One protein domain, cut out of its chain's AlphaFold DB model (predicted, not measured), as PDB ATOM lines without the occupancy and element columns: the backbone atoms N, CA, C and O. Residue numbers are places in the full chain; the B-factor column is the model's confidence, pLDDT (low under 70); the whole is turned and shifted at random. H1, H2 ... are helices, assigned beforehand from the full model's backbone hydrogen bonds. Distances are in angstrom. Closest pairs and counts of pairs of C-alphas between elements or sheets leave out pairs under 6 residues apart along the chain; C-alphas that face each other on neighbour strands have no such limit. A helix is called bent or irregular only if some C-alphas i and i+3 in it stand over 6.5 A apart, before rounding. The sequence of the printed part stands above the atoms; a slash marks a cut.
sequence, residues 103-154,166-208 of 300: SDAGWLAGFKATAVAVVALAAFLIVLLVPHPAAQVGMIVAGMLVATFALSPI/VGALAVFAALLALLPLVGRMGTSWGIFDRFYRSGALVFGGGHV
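AT A GLANCE: This is residues 103 to 154 and 166 to 208 of the 300 residues of the protein "Chromate transport protein" of Corynebacterium glaucum (UniProt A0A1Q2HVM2). Two helical hairpins are joined loosely end to end in an elongated shape: H1 and H2 open from their tight link as a narrow V, and H3 and H4 make the other hairpin. Residues 103 to 122, 144 to 154 and 166 to 171 stick out. Look for 95 printed residues with four named helices, H1 to H4 in chain order, and no named strand: the class is all helix. The whole is only just loose, close to extended, with a radius of gyration of the C-alphas of 18.6 A and spans of 62 by 34 by 21 A.

HOW THE PARTS SIT: Start at H1, residues 106 to 129, the longest helix. With residues 123 to 127 alone it only just touches H2, residues 133 to 149, with 3 pairs of C-alphas within 8 A; H2 touches it with residues 135 to 139 alone. Their closest C-alphas, Val 127 and Gln 136, are 5.8 A apart. The two run opposite ways at a shallow tilt of 25 degrees, a helical hairpin. H4, residues 187 to 201, is close to H2 but not clearly touching; their closest C-alphas, Pro 133 and Leu 201, are 5.2 A apart. H3, residues 166 to 185, touches H4 with residues 176 to 184 alone; their closest C-alphas, Gly 183 and Gly 190, are 3.9 A apart. This second helical hairpin runs opposite ways at a steep tilt of 40 degrees. H3 has a kink of 42 degrees near residue 179 and is only just irregular: C-alphas 177 and 180 are 6.7 A apart. H1 is apart from H3 and H4, and H2 from H3. Every O i to N i+4 pair is within hydrogen-bond range in H1 and H4, 12 of 13 in H2 and 12 of 16 in H3.

IN THESE COORDINATES: Find C-alpha 106 at (36.852, -13.005, 25.608); H1 runs 33.8 A from there. H2 is 24.3 A long and H3 28.9 A. H4 ends at C-alpha 201, (23.053, -50.049, 37.786).

THE WHOLE: The two C-alphas farthest apart, Ala 105 and Met 185, are 61.6 A apart. Residues 155 to 165 are cut out, and C-alphas 154 and 166 are 23.6 A apart across the cut. The links H1 to H2 and H3 to H4 are tight. Mean pLDDT of the printed part is 70.7; look for values under 70 at residues 126 to 136, 147 to 154 and 198 to 208, among others.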
ATOM      1  N   SER A 103      45.361 -15.035  25.693       68.19
ATOM      2  CA  SER A 103      44.709 -15.864  26.718       68.19
ATOM      3  C   SER A 103      43.504 -15.182  27.377       68.19
ATOM      4  O   SER A 103      42.530 -15.870  27.689       68.19
ATOM      5  N   ASP A 104      43.535 -13.851  27.489       70.38
ATOM      6  CA  ASP A 104      42.459 -13.017  28.054       70.38
ATOM      7  C   ASP A 104      41.410 -12.581  27.024       70.38
ATOM      8  O   ASP A 104      40.464 -11.850  27.330       70.38
ATOM      9  N   ALA A 105      41.543 -13.017  25.771       77.06
ATOM     10  CA  ALA A 105      40.597 -12.622  24.752       77.06
ATOM     11  C   ALA A 105      39.235 -13.298  25.008       77.06
ATOM     12  O   ALA A 105      39.111 -14.523  24.975       77.06
ATOM     13  N   GLY A 106      38.183 -12.501  25.230       78.25
ATOM     14  CA  GLY A 106      36.852 -13.005  25.608       78.25
ATOM     15  C   GLY A 106      36.240 -14.010  24.617       78.25
ATOM     16  O   GLY A 106      35.484 -14.897  25.014       78.25
ATOM     17  N   TRP A 107      36.623 -13.944  23.338       80.38
ATOM     18  CA  TRP A 107      36.226 -14.934  22.331       80.38
ATOM     19  C   TRP A 107      36.826 -16.322  22.606       80.38
ATOM     20  O   TRP A 107      36.149 -17.331  22.412       80.38
ATOM     21  N   LEU A 108      38.058 -16.389  23.124       76.00
ATOM     22  CA  LEU A 108      38.731 -17.632  23.497       76.00
ATOM     23  C   LEU A 108      38.031 -18.302  24.691       76.00
ATOM     24  O   LEU A 108      37.860 -19.521  24.703       76.00
ATOM     25  N   ALA A 109      37.574 -17.507  25.667       75.06
ATOM     26  CA  ALA A 109      36.752 -17.989  26.777       75.06
ATOM     27  C   ALA A 109      35.408 -18.557  26.282       75.06
ATOM     28  O   ALA A 109      35.005 -19.640  26.706       75.06
ATOM     29  N   GLY A 110      34.768 -17.884  25.318       80.94
ATOM     30  CA  GLY A 110      33.566 -18.379  24.642       80.94
ATOM     31  C   GLY A 110      33.784 -19.730  23.954       80.94
ATOM     32  O   GLY A 110      33.034 -20.673  24.205       80.94
ATOM     33  N   PHE A 111      34.854 -19.872  23.160       81.31
ATOM     34  CA  PHE A 111      35.197 -21.142  22.503       81.31
ATOM     35  C   PHE A 111      35.488 -22.269  23.500       81.31
ATOM     36  O   PHE A 111      35.010 -23.388  23.303       81.31
ATOM     37  N   LYS A 112      36.220 -21.991  24.589       76.06
ATOM     38  CA  LYS A 112      36.453 -22.964  25.672       76.06
ATOM     39  C   LYS A 112      35.131 -23.406  26.310       76.06
ATOM     40  O   LYS A 112      34.905 -24.605  26.459       76.06
ATOM     41  N   ALA A 113      34.233 -22.467  26.615       76.25
ATOM     42  CA  ALA A 113      32.921 -22.770  27.183       76.25
ATOM     43  C   ALA A 113      32.049 -23.604  26.227       76.25
ATOM     44  O   ALA A 113      31.423 -24.573  26.653       76.25
ATOM     45  N   THR A 114      32.049 -23.292  24.926       80.75
ATOM     46  CA  THR A 114      31.334 -24.090  23.917       80.75
ATOM     47  C   THR A 114      31.923 -25.494  23.782       80.75
ATOM     48  O   THR A 114      31.165 -26.458  23.720       80.75
ATOM     49  N   ALA A 115      33.251 -25.646  23.787       74.00
ATOM     50  CA  ALA A 115      33.893 -26.958  23.748       74.00
ATOM     51  C   ALA A 115      33.503 -27.811  24.966       74.00
ATOM     52  O   ALA A 115      33.118 -28.967  24.799       74.00
ATOM     53  N   VAL A 116      33.516 -27.228  26.171       79.44
ATOM     54  CA  VAL A 116      33.038 -27.894  27.393       79.44
ATOM     55  C   VAL A 116      31.565 -28.276  27.265       79.44
ATOM     56  O   VAL A 116      31.217 -29.408  27.575       79.44
ATOM     57  N   ALA A 117      30.708 -27.389  26.755       76.62
ATOM     58  CA  ALA A 117      29.289 -27.681  26.558       76.62
ATOM     59  C   ALA A 117      29.054 -28.816  25.547       76.62
ATOM     60  O   ALA A 117      28.220 -29.681  25.789       76.62
ATOM     61  N   VAL A 118      29.809 -28.861  24.444       77.81
ATOM     62  CA  VAL A 118      29.721 -29.936  23.442       77.81
ATOM     63  C   VAL A 118      30.235 -31.256  24.006       77.81
ATOM     64  O   VAL A 118      29.599 -32.280  23.791       77.81
ATOM     65  N   VAL A 119      31.347 -31.256  24.746       76.31
ATOM     66  CA  VAL A 119      31.864 -32.464  25.410       76.31
ATOM     67  C   VAL A 119      30.901 -32.936  26.492       76.31
ATOM     68  O   VAL A 119      30.633 -34.128  26.575       76.31
ATOM     69  N   ALA A 120      30.330 -32.024  27.279       75.06
ATOM     70  CA  ALA A 120      29.312 -32.339  28.271       75.06
ATOM     71  C   ALA A 120      28.054 -32.907  27.608       75.06
ATOM     72  O   ALA A 120      27.528 -33.908  28.078       75.06
ATOM     73  N   LEU A 121      27.616 -32.337  26.482       78.56
ATOM     74  CA  LEU A 121      26.498 -32.848  25.698       78.56
ATOM     75  C   LEU A 121      26.823 -34.208  25.076       78.56
ATOM     76  O   LEU A 121      25.984 -35.094  25.099       78.56
ATOM     77  N   ALA A 122      28.031 -34.410  24.552       70.31
ATOM     78  CA  ALA A 122      28.465 -35.681  23.989       70.31
ATOM     79  C   ALA A 122      28.591 -36.754  25.074       70.31
ATOM     80  O   ALA A 122      28.145 -37.872  24.864       70.31
ATOM     81  N   ALA A 123      29.132 -36.419  26.245       70.50
ATOM     82  CA  ALA A 123      29.174 -37.301  27.402       70.50
ATOM     83  C   ALA A 123      27.757 -37.621  27.882       70.50
ATOM     84  O   ALA A 123      27.436 -38.790  28.050       70.50
ATOM     85  N   PHE A 124      26.890 -36.614  28.009       75.50
ATOM     86  CA  PHE A 124      25.472 -36.773  28.326       75.50
ATOM     87  C   PHE A 124      24.766 -37.675  27.313       75.50
ATOM     88  O   PHE A 124      24.035 -38.576  27.704       75.50
ATOM     89  N   LEU A 125      25.041 -37.500  26.020       71.50
ATOM     90  CA  LEU A 125      24.524 -38.343  24.949       71.50
ATOM     91  C   LEU A 125      25.114 -39.752  25.008       71.50
ATOM     92  O   LEU A 125      24.357 -40.691  24.873       71.50
ATOM     93  N   ILE A 126      26.406 -39.951  25.267       66.12
ATOM     94  CA  ILE A 126      27.028 -41.281  25.415       66.12
ATOM     95  C   ILE A 126      26.416 -42.025  26.605       66.12
ATOM     96  O   ILE A 126      26.056 -43.187  26.460       66.12
ATOM     97  N   VAL A 127      26.233 -41.323  27.726       66.12
ATOM     98  CA  VAL A 127      25.499 -41.731  28.937       66.12
ATOM     99  C   VAL A 127      24.012 -41.980  28.633       66.12
ATOM    100  O   VAL A 127      23.368 -42.721  29.368       66.12
ATOM    101  N   LEU A 128      23.458 -41.398  27.567       66.38
ATOM    102  CA  LEU A 128      22.115 -41.669  27.044       66.38
ATOM    103  C   LEU A 128      22.092 -42.687  25.885       66.38
ATOM    104  O   LEU A 128      21.000 -43.122  25.518       66.38
ATOM    105  N   LEU A 129      23.232 -43.096  25.301       62.03
ATOM    106  CA  LEU A 129      23.310 -43.954  24.097       62.03
ATOM    107  C   LEU A 129      23.910 -45.387  24.288       62.03
ATOM    108  O   LEU A 129      23.513 -46.273  23.535       62.03
ATOM    109  N   VAL A 130      24.700 -45.694  25.331       62.16
ATOM    110  CA  VAL A 130      25.272 -47.027  25.714       62.16
ATOM    111  C   VAL A 130      24.828 -47.627  27.099       62.16
ATOM    112  O   VAL A 130      25.550 -47.480  28.086       62.16
ATOM    113  N   PRO A 131      23.666 -48.308  27.268       61.94
ATOM    114  CA  PRO A 131      23.016 -48.592  28.575       61.94
ATOM    115  C   PRO A 131      23.647 -49.684  29.375       61.94
ATOM    116  O   PRO A 131      23.084 -50.761  29.548       61.94
ATOM    117  N   HIS A 132      24.831 -49.397  29.879       67.56
ATOM    118  CA  HIS A 132      25.632 -50.417  30.482       67.56
ATOM    119  C   HIS A 132      26.360 -49.916  31.729       67.56
ATOM    120  O   HIS A 132      27.226 -49.072  31.593       67.56
ATOM    121  N   PRO A 133      26.142 -50.491  32.925       59.31
ATOM    122  CA  PRO A 133      26.780 -50.093  34.186       59.31
ATOM    123  C   PRO A 133      28.272 -49.695  34.121       59.31
ATOM    124  O   PRO A 133      28.738 -48.786  34.800       59.31
ATOM    125  N   ALA A 134      29.040 -50.366  33.267       68.38
ATOM    126  CA  ALA A 134      30.453 -50.069  33.080       68.38
ATOM    127  C   ALA A 134      30.755 -48.836  32.200       68.38
ATOM    128  O   ALA A 134      31.846 -48.293  32.312       68.38
ATOM    129  N   ALA A 135      29.849 -48.390  31.324       67.69
ATOM    130  CA  ALA A 135      30.101 -47.310  30.370       67.69
ATOM    131  C   ALA A 135      30.088 -45.935  31.041       67.69
ATOM    132  O   ALA A 135      31.058 -45.200  30.893       67.69
ATOM    133  N   GLN A 136      29.081 -45.588  31.848       55.28
ATOM    134  CA  GLN A 136      29.183 -44.327  32.598       55.28
ATOM    135  C   GLN A 136      30.180 -44.442  33.778       55.28
ATOM    136  O   GLN A 136      30.827 -43.445  34.067       55.28
ATOM    137  N   VAL A 137      30.392 -45.608  34.421       70.50
ATOM    138  CA  VAL A 137      31.505 -45.760  35.397       70.50
ATOM    139  C   VAL A 137      32.847 -45.520  34.702       70.50
ATOM    140  O   VAL A 137      33.681 -44.770  35.201       70.50
ATOM    141  N   GLY A 138      33.023 -46.078  33.506       75.56
ATOM    142  CA  GLY A 138      34.175 -45.831  32.650       75.56
ATOM    143  C   GLY A 138      34.310 -44.362  32.257       75.56
ATOM    144  O   GLY A 138      35.411 -43.837  32.319       75.56
ATOM    145  N   MET A 139      33.214 -43.668  31.932       71.31
ATOM    146  CA  MET A 139      33.229 -42.233  31.612       71.31
ATOM    147  C   MET A 139      33.543 -41.356  32.822       71.31
ATOM    148  O   MET A 139      34.249 -40.364  32.675       71.31
ATOM    149  N   ILE A 140      33.060 -41.714  34.013       72.19
ATOM    150  CA  ILE A 140      33.371 -41.003  35.258       72.19
ATOM    151  C   ILE A 140      34.855 -41.179  35.590       72.19
ATOM    152  O   ILE A 140      35.546 -40.195  35.836       72.19
ATOM    153  N   VAL A 141      35.370 -42.408  35.527       79.19
ATOM    154  CA  VAL A 141      36.791 -42.701  35.770       79.19
ATOM    155  C   VAL A 141      37.677 -42.059  34.701       79.19
ATOM    156  O   VAL A 141      38.700 -41.470  35.030       79.19
ATOM    157  N   ALA A 142      37.278 -42.105  33.431       76.94
ATOM    158  CA  ALA A 142      38.005 -41.468  32.338       76.94
ATOM    159  C   ALA A 142      37.988 -39.941  32.463       76.94
ATOM    160  O   ALA A 142      39.032 -39.316  32.321       76.94
ATOM    161  N   GLY A 143      36.843 -39.339  32.794       73.75
ATOM    162  CA  GLY A 143      36.733 -37.908  33.069       73.75
ATOM    163  C   GLY A 143      37.602 -37.490  34.254       73.75
ATOM    164  O   GLY A 143      38.296 -36.483  34.174       73.75
ATOM    165  N   MET A 144      37.644 -38.304  35.312       72.12
ATOM    166  CA  MET A 144      38.488 -38.085  36.486       72.12
ATOM    167  C   MET A 144      39.982 -38.200  36.158       72.12
ATOM    168  O   MET A 144      40.765 -37.349  36.572       72.12
ATOM    169  N   LEU A 145      40.390 -39.206  35.381       74.88
ATOM    170  CA  LEU A 145      41.775 -39.381  34.930       74.88
ATOM    171  C   LEU A 145      42.209 -38.255  33.983       74.88
ATOM    172  O   LEU A 145      43.284 -37.690  34.141       74.88
ATOM    173  N   VAL A 146      41.360 -37.865  33.033       75.56
ATOM    174  CA  VAL A 146      41.636 -36.742  32.125       75.56
ATOM    175  C   VAL A 146      41.727 -35.429  32.907       75.56
ATOM    176  O   VAL A 146      42.647 -34.649  32.680       75.56
ATOM    177  N   ALA A 147      40.840 -35.202  33.876       68.12
ATOM    178  CA  ALA A 147      40.879 -34.004  34.709       68.12
ATOM    179  C   ALA A 147      42.105 -33.942  35.633       68.12
ATOM    180  O   ALA A 147      42.599 -32.855  35.901       68.12
ATOM    181  N   THR A 148      42.608 -35.086  36.105       68.00
ATOM    182  CA  THR A 148      43.763 -35.145  37.020       68.00
ATOM    183  C   THR A 148      45.111 -35.145  36.307       68.00
ATOM    184  O   THR A 148      46.074 -34.612  36.852       68.00
ATOM    185  N   PHE A 149      45.197 -35.717  35.104       64.38
ATOM    186  CA  PHE A 149      46.465 -35.870  34.385       64.38
ATOM    187  C   PHE A 149      46.624 -34.946  33.172       64.38
ATOM    188  O   PHE A 149      47.753 -34.724  32.744       64.38
ATOM    189  N   ALA A 150      45.534 -34.424  32.596       61.88
ATOM    190  CA  ALA A 150      45.576 -33.700  31.321       61.88
ATOM    191  C   ALA A 150      45.034 -32.262  31.375       61.88
ATOM    192  O   ALA A 150      45.242 -31.511  30.422       61.88
ATOM    193  N   LEU A 151      44.362 -31.855  32.455       64.94
ATOM    194  CA  LEU A 151      43.903 -30.480  32.639       64.94
ATOM    195  C   LEU A 151      44.767 -29.783  33.693       64.94
ATOM    196  O   LEU A 151      44.914 -30.277  34.810       64.94
ATOM    197  N   SER A 152      45.327 -28.623  33.347       55.22
ATOM    198  CA  SER A 152      45.878 -27.705  34.349       55.22
ATOM    199  C   SER A 152      44.767 -27.345  35.340       55.22
ATOM    200  O   SER A 152      43.627 -27.189  34.890       55.22
ATOM    201  N   PRO A 153      45.055 -27.216  36.651       56.34
ATOM    202  CA  PRO A 153      44.043 -26.866  37.637       56.34
ATOM    203  C   PRO A 153      43.350 -25.575  37.199       56.34
ATOM    204  O   PRO A 153      43.940 -24.500  37.191       56.34
ATOM    205  N   ILE A 154      42.103 -25.719  36.758       56.66
ATOM    206  CA  ILE A 154      41.168 -24.611  36.632       56.66
ATOM    207  C   ILE A 154      40.848 -24.244  38.076       56.66
ATOM    208  O   ILE A 154      40.540 -25.157  38.844       56.66
ATOM    209  N   VAL A 166      31.607 -38.210  51.607       77.62
ATOM    210  CA  VAL A 166      31.650 -39.539  52.239       77.62
ATOM    211  C   VAL A 166      30.280 -39.911  52.806       77.62
ATOM    212  O   VAL A 166      29.866 -41.063  52.687       77.62
ATOM    213  N   GLY A 167      29.548 -38.943  53.364       84.44
ATOM    214  CA  GLY A 167      28.183 -39.143  53.844       84.44
ATOM    215  C   GLY A 167      27.222 -39.537  52.721       84.44
ATOM    216  O   GLY A 167      26.515 -40.536  52.841       84.44
ATOM    217  N   ALA A 168      27.233 -38.809  51.604       70.69
ATOM    218  CA  ALA A 168      26.383 -39.101  50.452       70.69
ATOM    219  C   ALA A 168      26.699 -40.474  49.832       70.69
ATOM    220  O   ALA A 168      25.783 -41.241  49.527       70.69
ATOM    221  N   LEU A 169      27.986 -40.822  49.713       79.00
ATOM    222  CA  LEU A 169      28.416 -42.122  49.200       79.00
ATOM    223  C   LEU A 169      28.031 -43.272  50.142       79.00
ATOM    224  O   LEU A 169      27.556 -44.310  49.682       79.00
ATOM    225  N   ALA A 170      28.190 -43.083  51.456       86.31
ATOM    226  CA  ALA A 170      27.793 -44.068  52.457       86.31
ATOM    227  C   ALA A 170      26.277 -44.306  52.446       86.31
ATOM    228  O   ALA A 170      25.841 -45.453  52.491       86.31
ATOM    229  N   VAL A 171      25.474 -43.244  52.317       85.38
ATOM    230  CA  VAL A 171      24.010 -43.344  52.206       85.38
ATOM    231  C   VAL A 171      23.604 -44.066  50.921       85.38
ATOM    232  O   VAL A 171      22.761 -44.959  50.968       85.38
ATOM    233  N   PHE A 172      24.227 -43.740  49.786       80.88
ATOM    234  CA  PHE A 172      23.972 -44.416  48.514       80.88
ATOM    235  C   PHE A 172      24.298 -45.917  48.581       80.88
ATOM    236  O   PHE A 172      23.467 -46.758  48.234       80.88
ATOM    237  N   ALA A 173      25.479 -46.272  49.094       84.25
ATOM    238  CA  ALA A 173      25.891 -47.665  49.247       84.25
ATOM    239  C   ALA A 173      25.003 -48.426  50.246       84.25
ATOM    240  O   ALA A 173      24.629 -49.574  49.994       84.25
ATOM    241  N   ALA A 174      24.617 -47.778  51.350       87.62
ATOM    242  CA  ALA A 174      23.707 -48.348  52.337       87.62
ATOM    243  C   ALA A 174      22.329 -48.621  51.728       87.62
ATOM    244  O   ALA A 174      21.814 -49.727  51.864       87.62
ATOM    245  N   LEU A 175      21.747 -47.668  50.995       82.56
ATOM    246  CA  LEU A 175      20.466 -47.869  50.318       82.56
ATOM    247  C   LEU A 175      20.549 -49.002  49.286       82.56
ATOM    248  O   LEU A 175      19.673 -49.860  49.267       82.56
ATOM    249  N   LEU A 176      21.624 -49.085  48.498       82.56
ATOM    250  CA  LEU A 176      21.803 -50.141  47.493       82.56
ATOM    251  C   LEU A 176      21.928 -51.550  48.106       82.56
ATOM    252  O   LEU A 176      21.511 -52.538  47.492       82.56
ATOM    253  N   ALA A 177      22.502 -51.644  49.309       86.38
ATOM    254  CA  ALA A 177      22.683 -52.895  50.039       86.38
ATOM    255  C   ALA A 177      21.458 -53.290  50.884       86.38
ATOM    256  O   ALA A 177      21.119 -54.473  50.942       86.38
ATOM    257  N   LEU A 178      20.783 -52.328  51.526       84.44
ATOM    258  CA  LEU A 178      19.669 -52.589  52.446       84.44
ATOM    259  C   LEU A 178      18.296 -52.665  51.763       84.44
ATOM    260  O   LEU A 178      17.464 -53.463  52.198       84.44
ATOM    261  N   LEU A 179      18.032 -51.905  50.692       81.25
ATOM    262  CA  LEU A 179      16.737 -51.958  49.992       81.25
ATOM    263  C   LEU A 179      16.303 -53.351  49.515       81.25
ATOM    264  O   LEU A 179      15.119 -53.640  49.673       81.25
ATOM    265  N   PRO A 180      17.167 -54.258  49.022       81.12
ATOM    266  CA  PRO A 180      16.713 -55.591  48.621       81.12
ATOM    267  C   PRO A 180      16.251 -56.453  49.805       81.12
ATOM    268  O   PRO A 180      15.505 -57.410  49.608       81.12
ATOM    269  N   LEU A 181      16.659 -56.130  51.038       84.12
ATOM    270  CA  LEU A 181      16.151 -56.778  52.252       84.12
ATOM    271  C   LEU A 181      14.781 -56.202  52.636       84.12
ATOM    272  O   LEU A 181      13.852 -56.959  52.918       84.12
ATOM    273  N   VAL A 182      14.633 -54.878  52.557       79.94
ATOM    274  CA  VAL A 182      13.381 -54.159  52.861       79.94
ATOM    275  C   VAL A 182      12.303 -54.422  51.801       79.94
ATOM    276  O   VAL A 182      11.128 -54.585  52.120       79.94
ATOM    277  N   GLY A 183      12.693 -54.568  50.534       75.38
ATOM    278  CA  GLY A 183      11.807 -54.854  49.405       75.38
ATOM    279  C   GLY A 183      11.097 -56.206  49.492       75.38
ATOM    280  O   GLY A 183      10.082 -56.412  48.829       75.38
ATOM    281  N   ARG A 184      11.577 -57.120  50.349       77.88
ATOM    282  CA  ARG A 184      10.915 -58.405  50.638       77.88
ATOM    283  C   ARG A 184       9.730 -58.254  51.594       77.88
ATOM    284  O   ARG A 184       8.926 -59.174  51.683       77.88
ATOM    285  N   MET A 185       9.612 -57.115  52.283       76.88
ATOM    286  CA  MET A 185       8.583 -56.865  53.302       76.88
ATOM    287  C   MET A 185       7.252 -56.365  52.714       76.88
ATOM    288  O   MET A 185       6.250 -56.343  53.421       76.88
ATOM    289  N   GLY A 186       7.200 -55.982  51.431       76.31
ATOM    290  CA  GLY A 186       5.948 -55.585  50.784       76.31
ATOM    291  C   GLY A 186       6.108 -55.127  49.334       76.31
ATOM    292  O   GLY A 186       7.177 -54.683  48.917       76.31
ATOM    293  N   THR A 187       5.020 -55.201  48.563       68.06
ATOM    294  CA  THR A 187       5.008 -54.907  47.117       68.06
ATOM    295  C   THR A 187       5.512 -53.500  46.784       68.06
ATOM    296  O   THR A 187       6.289 -53.345  45.846       68.06
ATOM    297  N   SER A 188       5.145 -52.481  47.568       67.31
ATOM    298  CA  SER A 188       5.572 -51.090  47.344       67.31
ATOM    299  C   SER A 188       7.084 -50.902  47.524       67.31
ATOM    300  O   SER A 188       7.732 -50.264  46.696       67.31
ATOM    301  N   TRP A 189       7.667 -51.526  48.553       65.50
ATOM    302  CA  TRP A 189       9.111 -51.508  48.806       65.50
ATOM    303  C   TRP A 189       9.884 -52.294  47.744       65.50
ATOM    304  O   TRP A 189      10.971 -51.885  47.346       65.50
ATOM    305  N   GLY A 190       9.307 -53.386  47.234       63.88
ATOM    306  CA  GLY A 190       9.885 -54.164  46.138       63.88
ATOM    307  C   GLY A 190       9.882 -53.428  44.794       63.88
ATOM    308  O   GLY A 190      10.776 -53.640  43.980       63.88
ATOM    309  N   ILE A 191       8.911 -52.542  44.550       63.91
ATOM    310  CA  ILE A 191       8.930 -51.649  43.383       63.91
ATOM    311  C   ILE A 191      10.044 -50.612  43.561       63.91
ATOM    312  O   ILE A 191      10.877 -50.467  42.672       63.91
ATOM    313  N   PHE A 192      10.119 -49.955  44.722       65.81
ATOM    314  CA  PHE A 192      11.152 -48.953  44.996       65.81
ATOM    315  C   PHE A 192      12.578 -49.524  44.915       65.81
ATOM    316  O   PHE A 192      13.425 -48.909  44.278       65.81
ATOM    317  N   ASP A 193      12.833 -50.723  45.453       71.06
ATOM    318  CA  ASP A 193      14.108 -51.447  45.303       71.06
ATOM    319  C   ASP A 193      14.472 -51.670  43.830       71.06
ATOM    320  O   ASP A 193      15.564 -51.309  43.396       71.06
ATOM    321  N   ARG A 194      13.539 -52.194  43.027       68.81
ATOM    322  CA  ARG A 194      13.782 -52.451  41.600       68.81
ATOM    323  C   ARG A 194      14.091 -51.169  40.836       68.81
ATOM    324  O   ARG A 194      14.978 -51.186  39.990       68.81
ATOM    325  N   PHE A 195      13.405 -50.068  41.139       66.12
ATOM    326  CA  PHE A 195      13.673 -48.767  40.523       66.12
ATOM    327  C   PHE A 195      14.999 -48.164  40.995       66.12
ATOM    328  O   PHE A 195      15.790 -47.734  40.160       66.12
ATOM    329  N   TYR A 196      15.281 -48.187  42.299       73.75
ATOM    330  CA  TYR A 196      16.523 -47.674  42.874       73.75
ATOM    331  C   TYR A 196      17.742 -48.453  42.362       73.75
ATOM    332  O   TYR A 196      18.736 -47.861  41.957       73.75
ATOM    333  N   ARG A 197      17.646 -49.783  42.293       72.81
ATOM    334  CA  ARG A 197      18.714 -50.673  41.822       72.81
ATOM    335  C   ARG A 197      18.872 -50.643  40.304       72.81
ATOM    336  O   ARG A 197      19.997 -50.681  39.823       72.81
ATOM    337  N   SER A 198      17.777 -50.529  39.553       56.97
ATOM    338  CA  SER A 198      17.830 -50.287  38.105       56.97
ATOM    339  C   SER A 198      18.487 -48.934  37.804       56.97
ATOM    340  O   SER A 198      19.424 -48.872  37.014       56.97
ATOM    341  N   GLY A 199      18.096 -47.872  38.517       55.81
ATOM    342  CA  GLY A 199      18.698 -46.542  38.397       55.81
ATOM    343  C   GLY A 199      20.161 -46.479  38.848       55.81
ATOM    344  O   GLY A 199      20.949 -45.759  38.248       55.81
ATOM    345  N   ALA A 200      20.548 -47.270  39.852       66.06
ATOM    346  CA  ALA A 200      21.926 -47.356  40.335       66.06
ATOM    347  C   ALA A 200      22.843 -48.227  39.454       66.06
ATOM    348  O   ALA A 200      24.062 -48.111  39.561       66.06
ATOM    349  N   LEU A 201      22.285 -49.119  38.622       62.50
ATOM    350  CA  LEU A 201      23.053 -50.049  37.786       62.50
ATOM    351  C   LEU A 201      23.032 -49.692  36.298       62.50
ATOM    352  O   LEU A 201      23.947 -50.087  35.590       62.50
ATOM    353  N   VAL A 202      22.047 -48.971  35.766       48.31
ATOM    354  CA  VAL A 202      22.042 -48.631  34.335       48.31
ATOM    355  C   VAL A 202      22.965 -47.456  34.093       48.31
ATOM    356  O   VAL A 202      22.541 -46.305  34.128       48.31
ATOM    357  N   PHE A 203      24.215 -47.766  33.752       48.41
ATOM    358  CA  PHE A 203      25.118 -46.761  33.233       48.41
ATOM    359  C   PHE A 203      25.150 -46.725  31.678       48.41
ATOM    360  O   PHE A 203      26.187 -46.823  31.043       48.41
ATOM    361  N   GLY A 204      23.999 -46.487  31.044       42.16
ATOM    362  CA  GLY A 204      23.929 -45.375  30.087       42.16
ATOM    363  C   GLY A 204      23.660 -45.480  28.592       42.16
ATOM    364  O   GLY A 204      24.547 -45.071  27.871       42.16
ATOM    365  N   GLY A 205      22.445 -45.870  28.141       42.16
ATOM    366  CA  GLY A 205      21.860 -45.582  26.827       42.16
ATOM    367  C   GLY A 205      20.931 -46.481  25.972       42.16
ATOM    368  O   GLY A 205      20.089 -47.198  26.478       42.16
ATOM    369  N   GLY A 206      20.910 -46.324  24.648       51.50
ATOM    370  CA  GLY A 206      19.682 -46.532  23.859       51.50
ATOM    371  C   GLY A 206      19.459 -47.929  23.266       51.50
ATOM    372  O   GLY A 206      18.411 -48.535  23.480       51.50
ATOM    373  N   HIS A 207      20.417 -48.470  22.505       53.28
ATOM    374  CA  HIS A 207      20.151 -49.639  21.637       53.28
ATOM    375  C   HIS A 207      20.396 -51.015  22.273       53.28
ATOM    376  O   HIS A 207      19.958 -52.023  21.726       53.28
ATOM    377  N   VAL A 208      21.030 -51.074  23.445       49.59
ATOM    378  CA  VAL A 208      21.178 -52.323  24.226       49.59
ATOM    379  C   VAL A 208      20.064 -52.452  25.283       49.59
ATOM    380  O   VAL A 208      19.927 -53.482  25.936       49.59
TER     381      VAL A 208